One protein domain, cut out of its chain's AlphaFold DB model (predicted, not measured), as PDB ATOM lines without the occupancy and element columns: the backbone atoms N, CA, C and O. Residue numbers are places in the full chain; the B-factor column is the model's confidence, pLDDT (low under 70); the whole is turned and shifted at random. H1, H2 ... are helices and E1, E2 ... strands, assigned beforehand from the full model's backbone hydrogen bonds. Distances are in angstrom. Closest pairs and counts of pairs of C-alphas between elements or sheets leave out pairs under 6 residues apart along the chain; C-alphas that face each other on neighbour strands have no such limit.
ATOM      1  N   LYS A   5     158.665 153.099 165.929       57.81
ATOM      2  CA  LYS A   5     158.017 151.805 166.089       57.81
ATOM      3  C   LYS A   5     158.779 150.801 165.226       57.81
ATOM      4  O   LYS A   5     158.862 150.994 164.011       57.81
ATOM      5  N   ARG A   6     159.392 149.814 165.881       62.09
ATOM      6  CA  ARG A   6     160.177 148.737 165.269       62.09
ATOM      7  C   ARG A   6     159.296 147.504 165.124       62.09
ATOM      8  O   ARG A   6     158.483 147.232 166.008       62.09
ATOM      9  N   ILE A   7     159.459 146.809 164.006       65.00
ATOM     10  CA  ILE A   7     158.794 145.543 163.714       65.00
ATOM     11  C   ILE A   7     159.871 144.497 163.484       65.00
ATOM     12  O   ILE A   7     160.747 144.730 162.653       65.00
ATOM     13  N   ILE A   8     159.808 143.394 164.225       69.38
ATOM     14  CA  ILE A   8     160.702 142.244 164.091       69.38
ATOM     15  C   ILE A   8     159.843 141.071 163.632       69.38
ATOM     16  O   ILE A   8     158.782 140.817 164.201       69.38
ATOM     17  N   ILE A   9     160.269 140.410 162.560       72.38
ATOM     18  CA  ILE A   9     159.579 139.234 162.032       72.38
ATOM     19  C   ILE A   9     160.605 138.128 161.836       72.38
ATOM     20  O   ILE A   9     161.587 138.330 161.106       72.38
ATOM     21  N   SER A  10     160.361 136.976 162.456       72.06
ATOM     22  CA  SER A  10     161.142 135.759 162.234       72.06
ATOM     23  C   SER A  10     160.365 134.823 161.321       72.06
ATOM     24  O   SER A  10     159.180 134.576 161.535       72.06
ATOM     25  N   PHE A  11     161.025 134.277 160.306       72.88
ATOM     26  CA  PHE A  11     160.440 133.257 159.440       72.88
ATOM     27  C   PHE A  11     161.140 131.929 159.640       72.88
ATOM     28  O   PHE A  11     162.368 131.898 159.723       72.88
ATOM     29  N   ILE A  12     160.367 130.845 159.659       70.81
ATOM     30  CA  ILE A  12     160.879 129.474 159.650       70.81
ATOM     31  C   ILE A  12     160.253 128.731 158.475       70.81
ATOM     32  O   ILE A  12     159.032 128.723 158.317       70.81
ATOM     33  N   LEU A  13     161.105 128.119 157.664       70.38
ATOM     34  CA  LEU A  13     160.745 127.348 156.490       70.38
ATOM     35  C   LEU A  13     160.620 125.867 156.850       70.38
ATOM     36  O   LEU A  13     161.581 125.253 157.313       70.38
ATOM     37  N   PHE A  14     159.447 125.291 156.601       69.25
ATOM     38  CA  PHE A  14     159.207 123.857 156.730       69.25
ATOM     39  C   PHE A  14     159.061 123.224 155.350       69.25
ATOM     40  O   PHE A  14     158.257 123.680 154.533       69.25
ATOM     41  N   MET A  15     159.826 122.157 155.127       65.00
ATOM     42  CA  MET A  15     159.757 121.314 153.937       65.00
ATOM     43  C   MET A  15     159.235 119.940 154.341       65.00
ATOM     44  O   MET A  15     159.689 119.369 155.335       65.00
ATOM     45  N   CYS A  16     158.285 119.412 153.578       54.28
ATOM     46  CA  CYS A  16     157.774 118.062 153.767       54.28
ATOM     47  C   CYS A  16     158.097 117.234 152.528       54.28
ATOM     48  O   CYS A  16     157.627 117.553 151.440       54.28
ATOM     49  N   PHE A  17     158.848 116.153 152.725       55.59
ATOM     50  CA  PHE A  17     159.120 115.138 151.712       55.59
ATOM     51  C   PHE A  17     158.588 113.793 152.204       55.59
ATOM     52  O   PHE A  17     158.704 113.466 153.387       55.59
ATOM     53  N   THR A  18     158.007 112.993 151.315       37.09
ATOM     54  CA  THR A  18     157.638 111.606 151.614       37.09
ATOM     55  C   THR A  18     158.718 110.670 151.070       37.09
ATOM     56  O   THR A  18     158.736 110.396 149.881       37.09
ATOM     57  N   ASN A  19     159.606 110.222 151.969       32.25
ATOM     58  CA  ASN A  19     160.616 109.146 151.877       32.25
ATOM     59  C   ASN A  19     161.321 108.870 150.531       32.25
ATOM     60  O   ASN A  19     160.725 108.264 149.645       32.25
ATOM     61  N   ASN A  20     162.646 109.068 150.500       33.75
ATOM     62  CA  ASN A  20     163.686 108.068 150.175       33.75
ATOM     63  C   ASN A  20     165.078 108.725 150.247       33.75
ATOM     64  O   ASN A  20     165.187 109.908 149.979       33.75
ATOM     65  N   THR A  21     166.119 107.950 150.578       34.31
ATOM     66  CA  THR A  21     167.497 108.441 150.768       34.31
ATOM     67  C   THR A  21     168.415 108.188 149.568       34.31
ATOM     68  O   THR A  21     168.707 107.018 149.289       34.31
ATOM     69  N   PHE A  22     168.978 109.230 148.946       43.88
ATOM     70  CA  PHE A  22     170.124 109.144 148.026       43.88
ATOM     71  C   PHE A  22     171.152 110.277 148.220       43.88
ATOM     72  O   PHE A  22     170.944 111.273 148.902       43.88
ATOM     73  N   GLY A  23     172.344 110.081 147.644       44.53
ATOM     74  CA  GLY A  23     173.464 111.021 147.736       44.53
ATOM     75  C   GLY A  23     173.260 112.309 146.930       44.53
ATOM     76  O   GLY A  23     172.615 112.316 145.881       44.53
ATOM     77  N   PRO A 236     163.674 113.556 146.202       76.00
ATOM     78  CA  PRO A 236     163.188 114.603 147.094       76.00
ATOM     79  C   PRO A 236     164.241 115.161 148.061       76.00
ATOM     80  O   PRO A 236     164.263 116.365 148.289       76.00
ATOM     81  N   GLU A 237     165.140 114.327 148.599       77.00
ATOM     82  CA  GLU A 237     166.192 114.782 149.527       77.00
ATOM     83  C   GLU A 237     167.211 115.731 148.885       77.00
ATOM     84  O   GLU A 237     167.894 116.488 149.577       77.00
ATOM     85  N   ASN A 238     167.301 115.724 147.556       81.06
ATOM     86  CA  ASN A 238     168.122 116.661 146.809       81.06
ATOM     87  C   ASN A 238     167.412 117.984 146.537       81.06
ATOM     88  O   ASN A 238     168.055 118.881 146.005       81.06
ATOM     89  N   LEU A 239     166.135 118.148 146.866       87.19
ATOM     90  CA  LEU A 239     165.422 119.405 146.669       87.19
ATOM     91  C   LEU A 239     165.319 120.166 147.985       87.19
ATOM     92  O   LEU A 239     165.027 119.596 149.030       87.19
ATOM     93  N   ALA A 240     165.528 121.479 147.935       88.88
ATOM     94  CA  ALA A 240     165.304 122.330 149.095       88.88
ATOM     95  C   ALA A 240     164.761 123.699 148.692       88.88
ATOM     96  O   ALA A 240     165.237 124.317 147.743       88.88
ATOM     97  N   ALA A 241     163.796 124.203 149.448       91.94
ATOM     98  CA  ALA A 241     163.445 125.611 149.447       91.94
ATOM     99  C   ALA A 241     164.375 126.356 150.422       91.94
ATOM    100  O   ALA A 241     164.728 125.838 151.479       91.94
ATOM    101  N   SER A 242     164.786 127.575 150.077       93.12
ATOM    102  CA  SER A 242     165.699 128.379 150.897       93.12
ATOM    103  C   SER A 242     165.414 129.869 150.767       93.12
ATOM    104  O   SER A 242     165.038 130.340 149.697       93.12
ATOM    105  N   PHE A 243     165.656 130.636 151.830       94.19
ATOM    106  CA  PHE A 243     165.648 132.101 151.772       94.19
ATOM    107  C   PHE A 243     166.885 132.700 151.082       94.19
ATOM    108  O   PHE A 243     166.945 133.913 150.866       94.19
ATOM    109  N   ASP A 244     167.875 131.874 150.741       91.69
ATOM    110  CA  ASP A 244     169.064 132.267 149.993       91.69
ATOM    111  C   ASP A 244     169.313 131.340 148.802       91.69
ATOM    112  O   ASP A 244     169.110 130.125 148.857       91.69
ATOM    113  N   LYS A 245     169.783 131.931 147.704       90.75
ATOM    114  CA  LYS A 245     170.021 131.208 146.456       90.75
ATOM    115  C   LYS A 245     171.202 130.238 146.560       90.75
ATOM    116  O   LYS A 245     171.174 129.172 145.950       90.75
ATOM    117  N   TYR A 246     172.246 130.585 147.311       88.19
ATOM    118  CA  TYR A 246     173.538 129.886 147.283       88.19
ATOM    119  C   TYR A 246     173.817 129.049 148.531       88.19
ATOM    120  O   TYR A 246     174.590 128.096 148.458       88.19
ATOM    121  N   SER A 247     173.096 129.299 149.616       88.06
ATOM    122  CA  SER A 247     173.138 128.548 150.865       88.06
ATOM    123  C   SER A 247     171.740 128.108 151.297       88.06
ATOM    124  O   SER A 247     170.744 128.746 150.964       88.06
ATOM    125  N   GLU A 248     171.655 126.991 152.016       87.62
ATOM    126  CA  GLU A 248     170.399 126.533 152.607       87.62
ATOM    127  C   GLU A 248     170.123 127.329 153.889       87.62
ATOM    128  O   GLU A 248     170.751 127.117 154.926       87.62
ATOM    129  N   ILE A 249     169.210 128.294 153.792       91.94
ATOM    130  CA  ILE A 249     168.775 129.150 154.891       91.94
ATOM    131  C   ILE A 249     167.283 128.925 155.094       91.94
ATOM    132  O   ILE A 249     166.455 129.400 154.317       91.94
ATOM    133  N   THR A 250     166.940 128.231 156.173       90.31
ATOM    134  CA  THR A 250     165.552 127.922 156.546       90.31
ATOM    135  C   THR A 250     164.961 128.924 157.530       90.31
ATOM    136  O   THR A 250     163.771 128.867 157.819       90.31
ATOM    137  N   SER A 251     165.756 129.870 158.036       90.19
ATOM    138  CA  SER A 251     165.262 130.907 158.940       90.19
ATOM    139  C   SER A 251     165.891 132.263 158.682       90.19
ATOM    140  O   SER A 251     167.108 132.360 158.508       90.19
ATOM    141  N   ILE A 252     165.081 133.315 158.737       92.06
ATOM    142  CA  ILE A 252     165.536 134.700 158.593       92.06
ATOM    143  C   ILE A 252     164.832 135.606 159.595       92.06
ATOM    144  O   ILE A 252     163.660 135.407 159.903       92.06
ATOM    145  N   ASN A 253     165.537 136.652 160.026       91.12
ATOM    146  CA  ASN A 253     164.987 137.715 160.858       91.12
ATOM    147  C   ASN A 253     165.055 139.032 160.090       91.12
ATOM    148  O   ASN A 253     166.106 139.384 159.539       91.12
ATOM    149  N   LYS A 254     163.945 139.766 160.050       89.88
ATOM    150  CA  LYS A 254     163.865 141.068 159.386       89.88
ATOM    151  C   LYS A 254     163.359 142.124 160.355       89.88
ATOM    152  O   LYS A 254     162.397 141.897 161.081       89.88
ATOM    153  N   GLU A 255     164.014 143.283 160.335       89.06
ATOM    154  CA  GLU A 255     163.615 144.448 161.117       89.06
ATOM    155  C   GLU A 255     163.183 145.578 160.179       89.06
ATOM    156  O   GLU A 255     163.925 145.979 159.281       89.06
ATOM    157  N   PHE A 256     161.991 146.116 160.417       87.25
ATOM    158  CA  PHE A 256     161.449 147.239 159.664       87.25
ATOM    159  C   PHE A 256     161.030 148.379 160.590       87.25
ATOM    160  O   PHE A 256     160.820 148.209 161.793       87.25
ATOM    161  N   SER A 257     160.886 149.573 160.012       85.75
ATOM    162  CA  SER A 257     160.405 150.754 160.725       85.75
ATOM    163  C   SER A 257     159.245 151.420 159.992       85.75
ATOM    164  O   SER A 257     159.238 151.529 158.764       85.75
ATOM    165  N   GLY A 258     158.268 151.888 160.772       86.00
ATOM    166  CA  GLY A 258     157.067 152.545 160.258       86.00
ATOM    167  C   GLY A 258     156.054 151.590 159.615       86.00
ATOM    168  O   GLY A 258     156.228 150.375 159.594       86.00
ATOM    169  N   SER A 259     154.960 152.165 159.113       88.19
ATOM    170  CA  SER A 259     153.961 151.435 158.323       88.19
ATOM    171  C   SER A 259     154.506 151.133 156.931       88.19
ATOM    172  O   SER A 259     155.103 152.023 156.316       88.19
ATOM    173  N   LYS A 260     154.236 149.934 156.416       90.19
ATOM    174  CA  LYS A 260     154.627 149.514 155.070       90.19
ATOM    175  C   LYS A 260     153.441 148.953 154.296       90.19
ATOM    176  O   LYS A 260     152.514 148.400 154.884       90.19
ATOM    177  N   THR A 261     153.522 149.069 152.978       92.25
ATOM    178  CA  THR A 261     152.564 148.501 152.032       92.25
ATOM    179  C   THR A 261     153.346 147.774 150.952       92.25
ATOM    180  O   THR A 261     154.203 148.393 150.323       92.25
ATOM    181  N   ASN A 262     153.039 146.494 150.733       90.19
ATOM    182  CA  ASN A 262     153.674 145.642 149.724       90.19
ATOM    183  C   ASN A 262     155.218 145.600 149.798       90.19
ATOM    184  O   ASN A 262     155.914 145.567 148.776       90.19
ATOM    185  N   GLU A 263     155.766 145.650 151.013       93.25
ATOM    186  CA  GLU A 263     157.211 145.630 151.240       93.25
ATOM    187  C   GLU A 263     157.763 144.239 150.954       93.25
ATOM    188  O   GLU A 263     157.238 143.254 151.473       93.25
ATOM    189  N   LEU A 264     158.847 144.162 150.181       91.38
ATOM    190  CA  LEU A 264     159.577 142.915 149.996       91.38
ATOM    191  C   LEU A 264     160.251 142.504 151.308       91.38
ATOM    192  O   LEU A 264     161.130 143.200 151.815       91.38
ATOM    193  N   ILE A 265     159.855 141.351 151.835       91.56
ATOM    194  CA  ILE A 265     160.424 140.786 153.056       91.56
ATOM    195  C   ILE A 265     161.596 139.873 152.704       91.56
ATOM    196  O   ILE A 265     162.703 140.032 153.233       91.56
ATOM    197  N   ALA A 266     161.340 138.905 151.825       92.19
ATOM    198  CA  ALA A 266     162.283 137.866 151.448       92.19
ATOM    199  C   ALA A 266     161.873 137.188 150.142       92.19
ATOM    200  O   ALA A 266     160.716 137.263 149.737       92.19
ATOM    201  N   ASN A 267     162.821 136.473 149.548       93.38
ATOM    202  CA  ASN A 267     162.592 135.595 148.407       93.38
ATOM    203  C   ASN A 267     162.796 134.151 148.855       93.38
ATOM    204  O   ASN A 267     163.614 133.895 149.738       93.38
ATOM    205  N   ILE A 268     162.069 133.227 148.240       95.00
ATOM    206  CA  ILE A 268     162.250 131.786 148.412       95.00
ATOM    207  C   ILE A 268     162.798 131.232 147.098       95.00
ATOM    208  O   ILE A 268     162.242 131.506 146.036       95.00
ATOM    209  N   PHE A 269     163.883 130.470 147.172       94.44
ATOM    210  CA  PHE A 269     164.584 129.865 146.043       94.44
ATOM    211  C   PHE A 269     164.511 128.341 146.113       94.44
ATOM    212  O   PHE A 269     164.600 127.778 147.205       94.44
ATOM    213  N   LEU A 270     164.415 127.688 144.953       92.94
ATOM    214  CA  LEU A 270     164.562 126.245 144.809       92.94
ATOM    215  C   LEU A 270     166.041 125.881 144.634       92.94
ATOM    216  O   LEU A 270     166.762 126.450 143.812       92.94
ATOM    217  N   ARG A 271     166.497 124.888 145.385       90.44
ATOM    218  CA  ARG A 271     167.848 124.335 145.332       90.44
ATOM    219  C   ARG A 271     167.793 122.871 144.929       90.44
ATOM    220  O   ARG A 271     166.856 122.167 145.297       90.44
ATOM    221  N   HIS A 272     168.826 122.440 144.211       88.25
ATOM    222  CA  HIS A 272     169.101 121.044 143.905       88.25
ATOM    223  C   HIS A 272     170.495 120.678 144.447       88.25
ATOM    224  O   HIS A 272     171.528 121.137 143.947       88.25
ATOM    225  N   GLY A 273     170.534 119.906 145.532       84.31
ATOM    226  CA  GLY A 273     171.722 119.653 146.334       84.31
ATOM    227  C   GLY A 273     172.352 120.963 146.819       84.31
ATOM    228  O   GLY A 273     171.720 121.797 147.465       84.31
ATOM    229  N   ASN A 274     173.621 121.176 146.468       82.50
ATOM    230  CA  ASN A 274     174.369 122.373 146.869       82.50
ATOM    231  C   ASN A 274     174.288 123.535 145.868       82.50
ATOM    232  O   ASN A 274     174.941 124.559 146.078       82.50
ATOM    233  N   MET A 275     173.517 123.393 144.790       85.44
ATOM    234  CA  MET A 275     173.421 124.382 143.715       85.44
ATOM    235  C   MET A 275     172.001 124.956 143.625       85.44
ATOM    236  O   MET A 275     171.040 124.291 144.022       85.44
ATOM    237  N   PRO A 276     171.834 126.187 143.115       89.31
ATOM    238  CA  PRO A 276     170.508 126.670 142.756       89.31
ATOM    239  C   PRO A 276     169.906 125.798 141.644       89.31
ATOM    240  O   PRO A 276     170.609 125.423 140.705       89.31
ATOM    241  N   CYS A 277     168.608 125.504 141.733       90.56
ATOM    242  CA  CYS A 277     167.858 124.859 140.652       90.56
ATOM    243  C   CYS A 277     167.451 125.946 139.649       90.56
ATOM    244  O   CYS A 277     166.321 126.435 139.651       90.56
ATOM    245  N   ASP A 278     168.422 126.437 138.878       91.06
ATOM    246  CA  ASP A 278     168.180 127.510 137.917       91.06
ATOM    247  C   ASP A 278     167.242 127.031 136.802       91.06
ATOM    248  O   ASP A 278     167.270 125.866 136.416       91.06
ATOM    249  N   VAL A 279     166.417 127.938 136.282       90.06
ATOM    250  CA  VAL A 279     165.539 127.689 135.134       90.06
ATOM    251  C   VAL A 279     166.175 128.341 133.911       90.06
ATOM    252  O   VAL A 279     166.291 129.572 133.859       90.06
ATOM    253  N   TYR A 280     166.643 127.530 132.960       86.81
ATOM    254  CA  TYR A 280     167.098 128.011 131.650       86.81
ATOM    255  C   TYR A 280     166.098 127.688 130.545       86.81
ATOM    256  O   TYR A 280     165.902 128.533 129.676       86.81
ATOM    257  N   GLU A 281     165.447 126.528 130.627       85.62
ATOM    258  CA  GLU A 281     164.352 126.123 129.744       85.62
ATOM    259  C   GLU A 281     163.050 126.016 130.548       85.62
ATOM    260  O   GLU A 281     163.051 125.543 131.690       85.62
ATOM    261  N   SER A 282     161.934 126.473 129.978       85.75
ATOM    262  CA  SER A 282     160.635 126.502 130.668       85.75
ATOM    263  C   SER A 282     160.026 125.116 130.884       85.75
ATOM    264  O   SER A 282     159.149 124.962 131.727       85.75
ATOM    265  N   ASP A 283     160.492 124.106 130.158       86.56
ATOM    266  CA  ASP A 283     160.126 122.701 130.325       86.56
ATOM    267  C   ASP A 283     161.158 121.904 131.141       86.56
ATOM    268  O   ASP A 283     160.971 120.705 131.350       86.56
ATOM    269  N   SER A 284     162.211 122.548 131.655       89.25
ATOM    270  CA  SER A 284     163.183 121.895 132.537       89.25
ATOM    271  C   SER A 284     162.536 121.360 133.817       89.25
ATOM    272  O   SER A 284     161.516 121.876 134.284       89.25
ATOM    273  N   ILE A 285     163.158 120.358 134.442       89.44
ATOM    274  CA  ILE A 285     162.677 119.811 135.718       89.44
ATOM    275  C   ILE A 285     162.533 120.914 136.781       89.44
ATOM    276  O   ILE A 285     161.507 120.983 137.460       89.44
ATOM    277  N   CYS A 286     163.520 121.812 136.905       90.06
ATOM    278  CA  CYS A 286     163.442 122.923 137.859       90.06
ATOM    279  C   CYS A 286     162.214 123.812 137.610       90.06
ATOM    280  O   CYS A 286     161.535 124.178 138.567       90.06
ATOM    281  N   ALA A 287     161.911 124.141 136.349       89.31
ATOM    282  CA  ALA A 287     160.754 124.969 136.005       89.31
ATOM    283  C   ALA A 287     159.443 124.290 136.412       89.31
ATOM    284  O   ALA A 287     158.634 124.878 137.125       89.31
ATOM    285  N   GLN A 288     159.289 123.014 136.058       88.62
ATOM    286  CA  GLN A 288     158.088 122.241 136.369       88.62
ATOM    287  C   GLN A 288     157.859 122.078 137.879       88.62
ATOM    288  O   GLN A 288     156.712 122.099 138.329       88.62
ATOM    289  N   ILE A 289     158.925 121.932 138.678       89.38
ATOM    290  CA  ILE A 289     158.816 121.885 140.144       89.38
ATOM    291  C   ILE A 289     158.353 123.236 140.691       89.38
ATOM    292  O   ILE A 289     157.470 123.273 141.546       89.38
ATOM    293  N   ILE A 290     158.940 124.339 140.217       90.19
ATOM    294  CA  ILE A 290     158.594 125.693 140.667       90.19
ATOM    295  C   ILE A 290     157.129 126.010 140.350       90.19
ATOM    296  O   ILE A 290     156.409 126.460 141.238       90.19
ATOM    297  N   ASP A 291     156.685 125.722 139.127       87.56
ATOM    298  CA  ASP A 291     155.330 126.030 138.656       87.56
ATOM    299  C   ASP A 291     154.243 125.266 139.427       87.56
ATOM    300  O   ASP A 291     153.124 125.755 139.593       87.56
ATOM    301  N   ASN A 292     154.577 124.076 139.927       87.50
ATOM    302  CA  ASN A 292     153.658 123.207 140.659       87.50
ATOM    303  C   ASN A 292     153.843 123.269 142.189       87.50
ATOM    304  O   ASN A 292     153.102 122.616 142.930       87.50
ATOM    305  N   ALA A 293     154.812 124.039 142.688       88.75
ATOM    306  CA  ALA A 293     155.024 124.210 144.118       88.75
ATOM    307  C   ALA A 293     153.942 125.092 144.751       88.75
ATOM    308  O   ALA A 293     153.425 126.034 144.149       88.75
ATOM    309  N   THR A 294     153.627 124.830 146.020       89.38
ATOM    310  CA  THR A 294     152.687 125.662 146.784       89.38
ATOM    311  C   THR A 294     153.343 126.214 148.039       89.38
ATOM    312  O   THR A 294     154.165 125.553 148.674       89.38
ATOM    313  N   VAL A 295     152.988 127.450 148.393       91.06
ATOM    314  CA  VAL A 295     153.521 128.142 149.570       91.06
ATOM    315  C   VAL A 295     152.371 128.626 150.433       91.06
ATOM    316  O   VAL A 295     151.473 129.320 149.959       91.06
ATOM    317  N   SER A 296     152.411 128.278 151.715       91.19
ATOM    318  CA  SER A 296     151.461 128.760 152.716       91.19
ATOM    319  C   SER A 296     152.190 129.458 153.851       91.19
ATOM    320  O   SER A 296     153.255 129.011 154.275       91.19
ATOM    321  N   ILE A 297     151.599 130.535 154.360       91.50
ATOM    322  CA  ILE A 297     152.186 131.372 155.406       91.50
ATOM    323  C   ILE A 297     151.196 131.469 156.559       91.50
ATOM    324  O   ILE A 297     150.022 131.776 156.350       91.50
ATOM    325  N   ALA A 298     151.677 131.236 157.773       89.94
ATOM    326  CA  ALA A 298     150.921 131.424 158.999       89.94
ATOM    327  C   ALA A 298     151.729 132.301 159.954       89.94
ATOM    328  O   ALA A 298     152.864 131.972 160.278       89.94
ATOM    329  N   CYS A 299     151.144 133.406 160.404       88.19
ATOM    330  CA  CYS A 299     151.751 134.314 161.371       88.19
ATOM    331  C   CYS A 299     150.848 134.450 162.589       88.19
ATOM    332  O   CYS A 299     149.620 134.461 162.452       88.19
ATOM    333  N   ASP A 300     151.454 134.606 163.760       84.69
ATOM    334  CA  ASP A 300     150.706 134.750 165.008       84.69
ATOM    335  C   ASP A 300     150.003 136.118 165.118       84.69
ATOM    336  O   ASP A 300     148.902 136.220 165.675       84.69
ATOM    337  N   ASP A 301     150.595 137.180 164.556       83.25
ATOM    338  CA  ASP A 301     150.034 138.534 164.603       83.25
ATOM    339  C   ASP A 301     149.047 138.825 163.455       83.25
ATOM    340  O   ASP A 301     149.378 138.774 162.270       83.25
ATOM    341  N   LYS A 302     147.818 139.217 163.819       83.69
ATOM    342  CA  LYS A 302     146.721 139.548 162.886       83.69
ATOM    343  C   LYS A 302     146.775 140.974 162.325       83.69
ATOM    344  O   LYS A 302     145.972 141.314 161.461       83.69
ATOM    345  N   ASN A 303     147.659 141.830 162.835       85.25
ATOM    346  CA  ASN A 303     147.824 143.216 162.379       85.25
ATOM    347  C   ASN A 303     148.752 143.338 161.162       85.25
ATOM    348  O   ASN A 303     149.017 144.451 160.694       85.25
ATOM    349  N   MET A 304     149.244 142.206 160.669       85.56
ATOM    350  CA  MET A 304     150.082 142.092 159.493       85.56
ATOM    351  C   MET A 304     149.430 141.154 158.486       85.56
ATOM    352  O   MET A 304     148.808 140.158 158.847       85.56
ATOM    353  N   GLN A 305     149.595 141.476 157.211       90.44
ATOM    354  CA  GLN A 305     149.269 140.585 156.108       90.44
ATOM    355  C   GLN A 305     150.552 140.297 155.349       90.44
ATOM    356  O   GLN A 305     151.288 141.231 155.030       90.44
ATOM    357  N   ILE A 306     150.822 139.018 155.094       91.12
ATOM    358  CA  ILE A 306     151.927 138.581 154.247       91.12
ATOM    359  C   ILE A 306     151.348 137.728 153.133       91.12
ATOM    360  O   ILE A 306     150.556 136.819 153.381       91.12
ATOM    361  N   GLU A 307     151.763 138.038 151.918       92.19
ATOM    362  CA  GLU A 307     151.377 137.345 150.703       92.19
ATOM    363  C   GLU A 307     152.610 136.678 150.091       92.19
ATOM    364  O   GLU A 307     153.706 137.246 150.077       92.19
ATOM    365  N   ALA A 308     152.415 135.456 149.598       91.88
ATOM    366  CA  ALA A 308     153.353 134.764 148.727       91.88
ATOM    367  C   ALA A 308     152.964 135.078 147.282       91.88
ATOM    368  O   ALA A 308     151.896 134.670 146.830       91.88
ATOM    369  N   LEU A 309     153.820 135.799 146.569       90.69
ATOM    370  CA  LEU A 309     153.647 136.076 145.149       90.69
ATOM    371  C   LEU A 309     154.545 135.121 144.355       90.69
ATOM    372  O   LEU A 309     155.770 135.240 144.462       90.69
ATOM    373  N   PRO A 310     153.980 134.164 143.593       88.00
ATOM    374  CA  PRO A 310     154.760 133.298 142.719       88.00
ATOM    375  C   PRO A 310     155.594 134.120 141.744       88.00
ATOM    376  O   PRO A 310     155.121 135.115 141.192       88.00
ATOM    377  N   CYS A 311     156.836 133.702 141.544       82.69
ATOM    378  CA  CYS A 311     157.706 134.316 140.561       82.69
ATOM    379  C   CYS A 311     157.439 133.683 139.196       82.69
ATOM    380  O   CYS A 311     157.768 132.518 138.977       82.69
ATOM    381  N   ASP A 312     156.859 134.454 138.277       74.31
ATOM    382  CA  ASP A 312     156.709 134.033 136.885       74.31
ATOM    383  C   ASP A 312     158.094 133.951 136.232       74.31
ATOM    384  O   ASP A 312     158.734 134.978 135.996       74.31
ATOM    385  N   GLN A 313     158.564 132.738 135.931       70.06
ATOM    386  CA  GLN A 313     159.873 132.532 135.298       70.06
ATOM    387  C   GLN A 313     159.948 133.123 133.879       70.06
ATOM    388  O   GLN A 313     161.048 133.308 133.358       70.06
ATOM    389  N   ASN A 314     158.812 133.474 133.257       63.69
ATOM    390  CA  ASN A 314     158.779 134.197 131.982       63.69
ATOM    391  C   ASN A 314     158.991 135.711 132.150       63.69
ATOM    392  O   ASN A 314     159.200 136.420 131.161       63.69
ATOM    393  N   ASN A 315     158.944 136.227 133.383       62.78
ATOM    394  CA  ASN A 315     159.230 137.620 133.693       62.78
ATOM    395  C   ASN A 315     160.729 137.809 133.987       62.78
ATOM    396  O   ASN A 315     161.309 137.158 134.853       62.78
ATOM    397  N   THR A 316     161.360 138.770 133.312       59.22
ATOM    398  CA  THR A 316     162.785 139.108 133.472       59.22
ATOM    399  C   THR A 316     163.177 139.610 134.866       59.22
ATOM    400  O   THR A 316     164.365 139.749 135.148       59.22
ATOM    401  N   GLU A 317     162.204 139.929 135.722       64.81
ATOM    402  CA  GLU A 317     162.442 140.412 137.088       64.81
ATOM    403  C   GLU A 317     162.710 139.280 138.096       64.81
ATOM    404  O   GLU A 317     163.297 139.528 139.149       64.81
ATOM    405  N   CYS A 318     162.347 138.039 137.763       79.12
ATOM    406  CA  CYS A 318     162.591 136.877 138.609       79.12
ATOM    407  C   CYS A 318     164.033 136.388 138.471       79.12
ATOM    408  O   CYS A 318     164.531 136.131 137.372       79.12
ATOM    409  N   ALA A 319     164.729 136.218 139.599       80.56
ATOM    410  CA  ALA A 319     166.006 135.524 139.567       80.56
ATOM    411  C   ALA A 319     165.781 134.056 139.176       80.56
ATOM    412  O   ALA A 319     164.862 133.409 139.667       80.56
ATOM    413  N   ARG A 320     166.670 133.498 138.346       83.06
ATOM    414  CA  ARG A 320     166.669 132.055 138.050       83.06
ATOM    415  C   ARG A 320     166.707 131.280 139.368       83.06
ATOM    416  O   ARG A 320     167.519 131.648 140.227       83.06
ATOM    417  N   SER A 321     165.834 130.278 139.515       88.38
ATOM    418  CA  SER A 321     165.535 129.491 140.734       88.38
ATOM    419  C   SER A 321     164.614 130.139 141.782       88.38
ATOM    420  O   SER A 321     164.273 129.488 142.768       88.38
ATOM    421  N   GLN A 322     164.201 131.400 141.624       92.94
ATOM    422  CA  GLN A 322     163.303 132.059 142.577       92.94
ATOM    423  C   GLN A 322     161.880 131.530 142.421       92.94
ATOM    424  O   GLN A 322     161.278 131.685 141.369       92.94
ATOM    425  N   MET A 323     161.328 130.957 143.484       92.38
ATOM    426  CA  MET A 323     159.972 130.418 143.505       92.38
ATOM    427  C   MET A 323     158.938 131.497 143.803       92.38
ATOM    428  O   MET A 323     157.913 131.598 143.137       92.38
ATOM    429  N   VAL A 324     159.189 132.282 144.854       92.31
ATOM    430  CA  VAL A 324     158.187 133.161 145.466       92.31
ATOM    431  C   VAL A 324     158.853 134.396 146.063       92.31
ATOM    432  O   VAL A 324     159.927 134.307 146.662       92.31
ATOM    433  N   GLU A 325     158.179 135.537 145.960       93.12
ATOM    434  CA  GLU A 325     158.426 136.724 146.780       93.12
ATOM    435  C   GLU A 325     157.460 136.770 147.964       93.12
ATOM    436  O   GLU A 325     156.243 136.692 147.794       93.12
ATOM    437  N   LEU A 326     157.993 136.950 149.169       93.06
ATOM    438  CA  LEU A 326     157.199 137.238 150.356       93.06
ATOM    439  C   LEU A 326     157.055 138.746 150.506       93.06
ATOM    440  O   LEU A 326     158.049 139.451 150.727       93.06
ATOM    441  N   ARG A 327     155.820 139.244 150.426       93.12
ATOM    442  CA  ARG A 327     155.523 140.671 150.576       93.12
ATOM    443  C   ARG A 327     154.563 140.932 151.715       93.12
ATOM    444  O   ARG A 327     153.590 140.210 151.889       93.12
ATOM    445  N   GLY A 328     154.841 141.971 152.498       91.75
ATOM    446  CA  GLY A 328     154.063 142.302 153.688       91.75
ATOM    447  C   GLY A 328     153.443 143.693 153.673       91.75
ATOM    448  O   GLY A 328     153.994 144.645 153.114       91.75
ATOM    449  N   THR A 329     152.307 143.816 154.355       91.50
ATOM    450  CA  THR A 329     151.607 145.079 154.609       91.50
ATOM    451  C   THR A 329     151.205 145.169 156.079       91.50
ATOM    452  O   THR A 329     150.645 144.225 156.640       91.50
ATOM    453  N   TRP A 330     151.475 146.314 156.713       90.19
ATOM    454  CA  TRP A 330     151.144 146.563 158.120       90.19
ATOM    455  C   TRP A 330     150.983 148.055 158.446       90.19
ATOM    456  O   TRP A 330     151.569 148.950 157.825       90.19
ATOM    457  N   GLY A 331     150.180 148.332 159.476       85.75
ATOM    458  CA  GLY A 331     149.893 149.684 159.960       85.75
ATOM    459  C   GLY A 331     150.950 150.262 160.911       85.75
ATOM    460  O   GLY A 331     152.050 149.745 161.074       85.75
ATOM    461  N   ARG A 332     150.617 151.368 161.594       79.62
ATOM    462  CA  ARG A 332     151.493 152.027 162.591       79.62
ATOM    463  C   ARG A 332     151.457 151.332 163.961       79.62
ATOM    464  O   ARG A 332     151.136 151.958 164.981       79.62
ATOM    465  N   VAL A 333     151.802 150.055 163.991       77.75
ATOM    466  CA  VAL A 333     151.823 149.195 165.183       77.75
ATOM    467  C   VAL A 333     153.244 148.686 165.453       77.75
ATOM    468  O   VAL A 333     154.077 148.702 164.555       77.75
ATOM    469  N   ASN A 334     153.541 148.328 166.705       76.25
ATOM    470  CA  ASN A 334     154.727 147.521 167.008       76.25
ATOM    471  C   ASN A 334     154.293 146.067 166.864       76.25
ATOM    472  O   ASN A 334     153.279 145.706 167.459       76.25
ATOM    473  N   ILE A 335     155.035 145.286 166.091       78.12
ATOM    474  CA  ILE A 335     154.780 143.865 165.866       78.12
ATOM    475  C   ILE A 335     156.095 143.144 166.137       78.12
ATOM    476  O   ILE A 335     157.134 143.529 165.604       78.12
ATOM    477  N   ASP A 336     156.036 142.134 166.987       83.50
ATOM    478  CA  ASP A 336     157.101 141.161 167.190       83.50
ATOM    479  C   ASP A 336     156.425 139.802 167.034       83.50
ATOM    480  O   ASP A 336     155.572 139.449 167.851       83.50
ATOM    481  N   THR A 337     156.654 139.140 165.901       83.81
ATOM    482  CA  THR A 337     155.900 137.943 165.518       83.81
ATOM    483  C   THR A 337     156.777 136.958 164.782       83.81
ATOM    484  O   THR A 337     157.609 137.329 163.953       83.81
ATOM    485  N   ASP A 338     156.492 135.686 165.010       86.19
ATOM    486  CA  ASP A 338     157.031 134.609 164.205       86.19
ATOM    487  C   ASP A 338     156.000 134.207 163.145       86.19
ATOM    488  O   ASP A 338     154.782 134.274 163.355       86.19
ATOM    489  N   CYS A 339     156.506 133.838 161.976       87.81
ATOM    490  CA  CYS A 339     155.735 133.355 160.848       87.81
ATOM    491  C   CYS A 339     156.299 132.007 160.390       87.81
ATOM    492  O   CYS A 339     157.476 131.883 160.050       87.81
ATOM    493  N   ALA A 340     155.446 130.993 160.328       89.44
ATOM    494  CA  ALA A 340     155.760 129.728 159.688       89.44
ATOM    495  C   ALA A 340     155.461 129.830 158.189       89.44
ATOM    496  O   ALA A 340     154.355 130.198 157.787       89.44
ATOM    497  N   VAL A 341     156.447 129.486 157.365       90.88
ATOM    498  CA  VAL A 341     156.298 129.345 155.915       90.88
ATOM    499  C   VAL A 341     156.448 127.873 155.591       90.88
ATOM    500  O   VAL A 341     157.463 127.254 155.900       90.88
ATOM    501  N   THR A 342     155.437 127.300 154.961       89.50
ATOM    502  CA  THR A 342     155.473 125.920 154.486       89.50
ATOM    503  C   THR A 342     155.529 125.939 152.973       89.50
ATOM    504  O   THR A 342     154.695 126.583 152.337       89.50
ATOM    505  N   VAL A 343     156.513 125.239 152.414       89.50
ATOM    506  CA  VAL A 343     156.660 125.052 150.969       89.50
ATOM    507  C   VAL A 343     156.455 123.577 150.668       89.50
ATOM    508  O   VAL A 343     157.149 122.725 151.224       89.50
TER     509      VAL A 343
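This is residues 5 to 23 and 236 to 343 of the 348 residues of an uncharacterized protein of Salmonella enterica subsp. enterica serovar Pensacola (UniProt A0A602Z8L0). Two four-stranded sheets lie face to face as a sandwich, their strands running nearly along each other at 18 degrees. One of them, E2 E4 E7 E6, is curled like part of a barrel, and the short helix H1 sits beside it at one end of the sandwich. That sheet is all antiparallel, while the other, in the order E3 E1 E8 E5, is mixed. The printed part has 127 residues, with eight named strands and one named helix in the order E1 E2 E3 E4 H1 E5 E6 E7 E8, and its class is mostly strand. It is compact, with a radius of gyration of the C-alphas of 15.4 A, and spans 46 by 33 by 22 A.

Start with E1, residues 6 to 15, an inner strand of its strongly twisted sheet. E3, residues 251 to 257, is its antiparallel neighbour, with N 9 and O 254 at 3.0 A. E8, residues 335 to 343, is parallel to E1, with N 339 and O 10 at 2.8 A. Beyond it look for the edge strand E5, residues 294 to 299, antiparallel to E8, with N 340 and O 298 at 2.8 A. In the second sheet, also strongly twisted, E2, residues 239 to 242, pairs with residues 269 to 272 of E4, residues 260 to 272, with N 271 and O 240 at 2.7 A. E7, residues 322 to 330, pairs with residues 260 to 269 of E4, with N 326 and O 266 at 2.8 A. E6, residues 304 to 310, forms a hairpin with E7, with N 307 and O 327 at 2.8 A. The facing parts of the two sheets are 9.1 A apart, centre to centre. H1, residues 285 to 292, is on the second sheet at a height of 7.1 A, over none of its strands; its closest C-alphas to E7 are those of Ile 290 and Met 323, 5.7 A apart. Every O i to N i+4 pair in H1 is within hydrogen-bond range.

Find C-alpha 6 at (160.177, 148.737, 165.269); from there E1 runs 29.7 A. E4, the longest strand, covers 33.8 A and ends at C-alpha 272, (169.101, 121.044, 143.905). E7 is 24.5 A long, and E8 runs 24.1 A to C-alpha 343 at (156.660, 125.052, 150.969).

The C-alphas farthest apart are those of Phe 22 and Arg 332, at 49.0 A. Residues 24 to 235 are not printed, and C-alphas 23 and 236 are 10.9 A apart across the cut. The links E4 to H1 and E6 to E7 are long. Look for pLDDT under 70 at residues 5 to 8, 14 to 23 and 314 to 317.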